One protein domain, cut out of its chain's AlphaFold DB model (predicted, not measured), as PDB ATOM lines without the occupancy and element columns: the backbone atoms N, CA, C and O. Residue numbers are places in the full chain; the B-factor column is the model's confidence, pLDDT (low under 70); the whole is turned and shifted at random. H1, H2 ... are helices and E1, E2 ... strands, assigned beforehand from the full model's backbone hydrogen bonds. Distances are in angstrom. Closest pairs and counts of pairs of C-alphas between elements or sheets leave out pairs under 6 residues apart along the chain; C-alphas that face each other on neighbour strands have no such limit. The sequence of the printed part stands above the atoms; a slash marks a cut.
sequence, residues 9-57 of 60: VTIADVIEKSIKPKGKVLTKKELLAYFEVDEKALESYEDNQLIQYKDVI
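What this domain is: This is residues 9 to 57 of the 60 residues of an uncharacterized protein of Bacteroides sp. 2_2_4 (UniProt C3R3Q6). Two short helices, H2 and H1, fold into a hairpin at the core, with H3 at one end of the long axis. E1 lies beside the start of H1, where residues 9 to 10 pair antiparallel with residues 50 to 51, and H4 follows it. The printed part has 49 residues with four named helices and one named strand, in the order H1 H2 H3 E1 H4; the class is mostly helix, helices holding 22 and the strand 3 of the 25 residues in named elements, and the whole is compact, with a radius of gyration of the C-alphas of 9.7 A and spans of 27 by 18 by 17 A.

How they stand to each other: H2, residues 28 to 34, touches H1, residues 11 to 16, at C-alphas 28 and 15, 6.7 A apart, the closest. They run opposite ways at a shallow tilt of 34 degrees, only just short of steep. H3, residues 39 to 43, is close but not clearly touching H2; the closest C-alphas, 39 and 32, are 6.8 A apart. E1, residues 50 to 52, pairs with no named strand. H4, residues 53 to 56, and E1 meet only through their link. Every O i to N i+4 pair is within hydrogen-bond range in H1, H2 and H3; H4 is too short for one.

Where its parts are: H2 spans 9.7 A and H1 8.5 A, from C-alpha 11 at (39.039, -24.134, -26.929). H4 ends at C-alpha 56, (36.548, -15.903, -31.413).

The domain as a whole: The printed part has no cut. The link H1 to H2 is long. Residues 22, 41 to 49 and 54 to 57 are under pLDDT 70.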
ATOM      1  N   VAL A   9      33.923 -24.567 -32.630       77.88
ATOM      2  CA  VAL A   9      35.309 -24.974 -32.390       77.88
ATOM      3  C   VAL A   9      35.478 -25.240 -30.902       77.88
ATOM      4  O   VAL A   9      34.740 -24.694 -30.086       77.88
ATOM      5  N   THR A  10      36.416 -26.098 -30.531       79.06
ATOM      6  CA  THR A  10      36.766 -26.291 -29.120       79.06
ATOM      7  C   THR A  10      37.829 -25.277 -28.717       79.06
ATOM      8  O   THR A  10      38.575 -24.775 -29.561       79.06
ATOM      9  N   ILE A  11      37.943 -24.983 -27.422       76.88
ATOM     10  CA  ILE A  11      39.039 -24.134 -26.929       76.88
ATOM     11  C   ILE A  11      40.402 -24.757 -27.241       76.88
ATOM     12  O   ILE A  11      41.326 -24.032 -27.610       76.88
ATOM     13  N   ALA A  12      40.519 -26.086 -27.176       76.56
ATOM     14  CA  ALA A  12      41.710 -26.790 -27.640       76.56
ATOM     15  C   ALA A  12      42.024 -26.464 -29.109       76.56
ATOM     16  O   ALA A  12      43.147 -26.074 -29.403       76.56
ATOM     17  N   ASP A  13      41.031 -26.497 -30.004       79.00
ATOM     18  CA  ASP A  13      41.203 -26.142 -31.419       79.00
ATOM     19  C   ASP A  13      41.610 -24.668 -31.597       79.00
ATOM     20  O   ASP A  13      42.444 -24.353 -32.440       79.00
ATOM     21  N   VAL A  14      41.088 -23.758 -30.768       78.19
ATOM     22  CA  VAL A  14      41.483 -22.336 -30.742       78.19
ATOM     23  C   VAL A  14      42.939 -22.155 -30.328       78.19
ATOM     24  O   VAL A  14      43.652 -21.369 -30.955       78.19
ATOM     25  N   ILE A  15      43.392 -22.906 -29.323       76.06
ATOM     26  CA  ILE A  15      44.780 -22.903 -28.854       76.06
ATOM     27  C   ILE A  15      45.698 -23.537 -29.909       76.06
ATOM     28  O   ILE A  15      46.672 -22.910 -30.326       76.06
ATOM     29  N   GLU A  16      45.373 -24.741 -30.384       78.62
ATOM     30  CA  GLU A  16      46.157 -25.484 -31.377       78.62
ATOM     31  C   GLU A  16      46.270 -24.727 -32.698       78.62
ATOM     32  O   GLU A  16      47.357 -24.600 -33.259       78.62
ATOM     33  N   LYS A  17      45.166 -24.155 -33.184       75.88
ATOM     34  CA  LYS A  17      45.159 -23.380 -34.431       75.88
ATOM     35  C   LYS A  17      45.611 -21.938 -34.248       75.88
ATOM     36  O   LYS A  17      45.584 -21.183 -35.220       75.88
ATOM     37  N   SER A  18      46.019 -21.541 -33.037       70.38
ATOM     38  CA  SER A  18      46.420 -20.166 -32.717       70.38
ATOM     39  C   SER A  18      45.409 -19.136 -33.233       70.38
ATOM     40  O   SER A  18      45.766 -18.103 -33.811       70.38
ATOM     41  N   ILE A  19      44.121 -19.450 -33.074       74.00
ATOM     42  CA  ILE A  19      43.041 -18.563 -33.480       74.00
ATOM     43  C   ILE A  19      43.125 -17.322 -32.593       74.00
ATOM     44  O   ILE A  19      43.276 -17.415 -31.378       74.00
ATOM     45  N   LYS A  20      43.078 -16.145 -33.223       73.38
ATOM     46  CA  LYS A  20      43.273 -14.855 -32.560       73.38
ATOM     47  C   LYS A  20      41.930 -14.220 -32.243       73.38
ATOM     48  O   LYS A  20      41.408 -13.491 -33.101       73.38
ATOM     49  N   PRO A  21      41.350 -14.461 -31.058       70.38
ATOM     50  CA  PRO A  21      40.111 -13.810 -30.744       70.38
ATOM     51  C   PRO A  21      40.285 -12.296 -30.672       70.38
ATOM     52  O   PRO A  21      41.308 -11.792 -30.202       70.38
ATOM     53  N   LYS A  22      39.322 -11.550 -31.221       68.19
ATOM     54  CA  LYS A  22      39.408 -10.080 -31.353       68.19
ATOM     55  C   LYS A  22      40.666  -9.573 -32.096       68.19
ATOM     56  O   LYS A  22      41.055  -8.418 -31.937       68.19
ATOM     57  N   GLY A  23      41.318 -10.420 -32.897       72.19
ATOM     58  CA  GLY A  23      42.536 -10.069 -33.637       72.19
ATOM     59  C   GLY A  23      43.813 -10.022 -32.788       72.19
ATOM     60  O   GLY A  23      44.864  -9.638 -33.301       72.19
ATOM     61  N   LYS A  24      43.757 -10.438 -31.515       74.88
ATOM     62  CA  LYS A  24      44.924 -10.553 -30.632       74.88
ATOM     63  C   LYS A  24      45.270 -12.016 -30.379       74.88
ATOM     64  O   LYS A  24      44.394 -12.871 -30.309       74.88
ATOM     65  N   VAL A  25      46.566 -12.298 -30.251       73.62
ATOM     66  CA  VAL A  25      47.032 -13.590 -29.734       73.62
ATOM     67  C   VAL A  25      46.811 -13.551 -28.229       73.62
ATOM     68  O   VAL A  25      47.504 -12.810 -27.538       73.62
ATOM     69  N   LEU A  26      45.814 -14.287 -27.753       75.25
ATOM     70  CA  LEU A  26      45.593 -14.485 -26.327       75.25
ATOM     71  C   LEU A  26      46.391 -15.703 -25.865       75.25
ATOM     72  O   LEU A  26      46.515 -16.694 -26.586       75.25
ATOM     73  N   THR A  27      46.944 -15.627 -24.660       77.81
ATOM     74  CA  THR A  27      47.568 -16.788 -24.017       77.81
ATOM     75  C   THR A  27      46.512 -17.822 -23.625       77.81
ATOM     76  O   THR A  27      45.334 -17.498 -23.499       77.81
ATOM     77  N   LYS A  28      46.920 -19.073 -23.372       77.19
ATOM     78  CA  LYS A  28      46.019 -20.136 -22.891       77.19
ATOM     79  C   LYS A  28      45.141 -19.664 -21.720       77.19
ATOM     80  O   LYS A  28      43.936 -19.854 -21.761       77.19
ATOM     81  N   LYS A  29      45.727 -18.991 -20.725       78.94
ATOM     82  CA  LYS A  29      44.994 -18.450 -19.567       78.94
ATOM     83  C   LYS A  29      44.001 -17.357 -19.938       78.94
ATOM     84  O   LYS A  29      42.902 -17.335 -19.403       78.94
ATOM     85  N   GLU A  30      44.372 -16.464 -20.849       81.06
ATOM     86  CA  GLU A  30      43.463 -15.420 -21.326       81.06
ATOM     87  C   GLU A  30      42.327 -15.992 -22.170       81.06
ATOM     88  O   GLU A  30      41.208 -15.516 -22.050       81.06
ATOM     89  N   LEU A  31      42.584 -17.018 -22.987       77.75
ATOM     90  CA  LEU A  31      41.547 -17.744 -23.724       77.75
ATOM     91  C   LEU A  31      40.574 -18.419 -22.762       77.75
ATOM     92  O   LEU A  31      39.369 -18.249 -22.889       77.75
ATOM     93  N   LEU A  32      41.102 -19.132 -21.772       78.31
ATOM     94  CA  LEU A  32      40.305 -19.786 -20.742       78.31
ATOM     95  C   LEU A  32      39.459 -18.779 -19.959       78.31
ATOM     96  O   LEU A  32      38.254 -18.960 -19.854       78.31
ATOM     97  N   ALA A  33      40.041 -17.660 -19.524       80.19
ATOM     98  CA  ALA A  33      39.298 -16.585 -18.871       80.19
ATOM     99  C   ALA A  33      38.266 -15.916 -19.799       80.19
ATOM    100  O   ALA A  33      37.191 -15.540 -19.348       80.19
ATOM    101  N   TYR A  34      38.576 -15.770 -21.091       77.94
ATOM    102  CA  TYR A  34      37.679 -15.173 -22.084       77.94
ATOM    103  C   TYR A  34      36.440 -16.034 -22.347       77.94
ATOM    104  O   TYR A  34      35.365 -15.493 -22.586       77.94
ATOM    105  N   PHE A  35      36.596 -17.358 -22.301       75.56
ATOM    106  CA  PHE A  35      35.510 -18.323 -22.471       75.56
ATOM    107  C   PHE A  35      34.937 -18.841 -21.147       75.56
ATOM    108  O   PHE A  35      34.096 -19.731 -21.176       75.56
ATOM    109  N   GLU A  36      35.383 -18.305 -20.007       77.62
ATOM    110  CA  GLU A  36      34.982 -18.754 -18.666       77.62
ATOM    111  C   GLU A  36      35.193 -20.268 -18.447       77.62
ATOM    112  O   GLU A  36      34.410 -20.940 -17.778       77.62
ATOM    113  N   VAL A  37      36.278 -20.807 -19.011       74.56
ATOM    114  CA  VAL A  37      36.659 -22.219 -18.902       74.56
ATOM    115  C   VAL A  37      37.775 -22.402 -17.890       74.56
ATOM    116  O   VAL A  37      38.765 -21.673 -17.878       74.56
ATOM    117  N   ASP A  38      37.627 -23.419 -17.049       76.44
ATOM    118  CA  ASP A  38      38.617 -23.771 -16.042       76.44
ATOM    119  C   ASP A  38      39.818 -24.503 -16.674       76.44
ATOM    120  O   ASP A  38      39.658 -25.339 -17.567       76.44
ATOM    121  N   GLU A  39      41.043 -24.240 -16.205       72.62
ATOM    122  CA  GLU A  39      42.253 -24.916 -16.713       72.62
ATOM    123  C   GLU A  39      42.146 -26.447 -16.588       72.62
ATOM    124  O   GLU A  39      42.587 -27.170 -17.486       72.62
ATOM    125  N   LYS A  40      41.489 -26.932 -15.525       74.38
ATOM    126  CA  LYS A  40      41.245 -28.366 -15.297       74.38
ATOM    127  C   LYS A  40      40.221 -28.967 -16.257       74.38
ATOM    128  O   LYS A  40      40.337 -30.144 -16.600       74.38
ATOM    129  N   ALA A  41      39.240 -28.170 -16.680       68.75
ATOM    130  CA  ALA A  41      38.240 -28.584 -17.657       68.75
ATOM    131  C   ALA A  41      38.886 -28.792 -19.032       68.75
ATOM    132  O   ALA A  41      38.549 -29.733 -19.731       68.75
ATOM    133  N   LEU A  42      39.900 -27.996 -19.387       68.88
ATOM    134  CA  LEU A  42      40.649 -28.209 -20.626       68.88
ATOM    135  C   LEU A  42      41.584 -29.435 -20.567       68.88
ATOM    136  O   LEU A  42      41.801 -30.090 -21.585       68.88
ATOM    137  N   GLU A  43      42.177 -29.737 -19.406       68.31
ATOM    138  CA  GLU A  43      43.000 -30.950 -19.231       68.31
ATOM    139  C   GLU A  43      42.172 -32.233 -19.344       68.31
ATOM    140  O   GLU A  43      42.647 -33.233 -19.886       68.31
ATOM    141  N   SER A  44      40.917 -32.196 -18.897       66.12
ATOM    142  CA  SER A  44      39.953 -33.248 -19.194       66.12
ATOM    143  C   SER A  44      39.431 -33.038 -20.610       66.12
ATOM    144  O   SER A  44      38.455 -32.338 -20.817       66.12
ATOM    145  N   TYR A  45      40.071 -33.649 -21.608       57.00
ATOM    146  CA  TYR A  45      39.690 -33.546 -23.029       57.00
ATOM    147  C   TYR A  45      38.187 -33.807 -23.308       57.00
ATOM    148  O   TYR A  45      37.678 -33.381 -24.346       57.00
ATOM    149  N   GLU A  46      37.496 -34.489 -22.384       55.53
ATOM    150  CA  GLU A  46      36.044 -34.729 -22.355       55.53
ATOM    151  C   GLU A  46      35.195 -33.464 -22.112       55.53
ATOM    152  O   GLU A  46      34.066 -33.404 -22.591       55.53
ATOM    153  N   ASP A  47      35.737 -32.435 -21.453       58.16
ATOM    154  CA  ASP A  47      35.062 -31.166 -21.128       58.16
ATOM    155  C   ASP A  47      35.508 -30.020 -22.055       58.16
ATOM    156  O   ASP A  47      35.432 -28.835 -21.727       58.16
ATOM    157  N   ASN A  48      35.995 -30.361 -23.256       65.81
ATOM    158  CA  ASN A  48      36.303 -29.385 -24.297       65.81
ATOM    159  C   ASN A  48      35.025 -28.626 -24.690       65.81
ATOM    160  O   ASN A  48      34.292 -29.036 -25.593       65.81
ATOM    161  N   GLN A  49      34.768 -27.498 -24.020       69.69
ATOM    162  CA  GLN A  49      33.624 -26.651 -24.318       69.69
ATOM    163  C   GLN A  49      33.632 -26.247 -25.794       69.69
ATOM    164  O   GLN A  49      34.612 -25.716 -26.331       69.69
ATOM    165  N   LEU A  50      32.500 -26.515 -26.443       72.88
ATOM    166  CA  LEU A  50      32.221 -26.086 -27.801       72.88
ATOM    167  C   LEU A  50      31.829 -24.613 -27.765       72.88
ATOM    168  O   LEU A  50      30.758 -24.251 -27.281       72.88
ATOM    169  N   ILE A  51      32.686 -23.773 -28.323       75.25
ATOM    170  CA  ILE A  51      32.452 -22.342 -28.474       75.25
ATOM    171  C   ILE A  51      32.134 -22.038 -29.935       75.25
ATOM    172  O   ILE A  51      32.569 -22.731 -30.861       75.25
ATOM    173  N   GLN A  52      31.330 -21.006 -30.173       73.50
ATOM    174  CA  GLN A  52      31.012 -20.612 -31.541       73.50
ATOM    175  C   GLN A  52      32.202 -19.874 -32.152       73.50
ATOM    176  O   GLN A  52      32.789 -18.989 -31.532       73.50
ATOM    177  N   TYR A  53      32.556 -20.207 -33.393       70.94
ATOM    178  CA  TYR A  53      33.682 -19.581 -34.079       70.94
ATOM    179  C   TYR A  53      33.483 -18.063 -34.193       70.94
ATOM    180  O   TYR A  53      34.417 -17.302 -33.979       70.94
ATOM    181  N   LYS A  54      32.253 -17.583 -34.401       68.00
ATOM    182  CA  LYS A  54      31.951 -16.141 -34.396       68.00
ATOM    183  C   LYS A  54      32.327 -15.390 -33.103       68.00
ATOM    184  O   LYS A  54      32.490 -14.176 -33.147       68.00
ATOM    185  N   ASP A  55      32.433 -16.083 -31.965       68.81
ATOM    186  CA  ASP A  55      32.812 -15.490 -30.672       68.81
ATOM    187  C   ASP A  55      34.331 -15.346 -30.510       68.81
ATOM    188  O   ASP A  55      34.800 -14.485 -29.757       68.81
ATOM    189  N   VAL A  56      35.110 -16.140 -31.259       69.31
ATOM    190  CA  VAL A  56      36.548 -15.903 -31.413       69.31
ATOM    191  C   VAL A  56      36.803 -14.804 -32.435       69.31
ATOM    192  O   VAL A  56      37.466 -13.822 -32.119       69.31
ATOM    193  N   ILE A  57      36.297 -14.904 -33.662       67.31
ATOM    194  CA  ILE A  57      36.689 -13.940 -34.704       67.31
ATOM    195  C   ILE A  57      36.307 -12.493 -34.331       67.31
ATOM    196  O   ILE A  57      35.199 -12.234 -33.861       67.31
TER     197      ILE A  57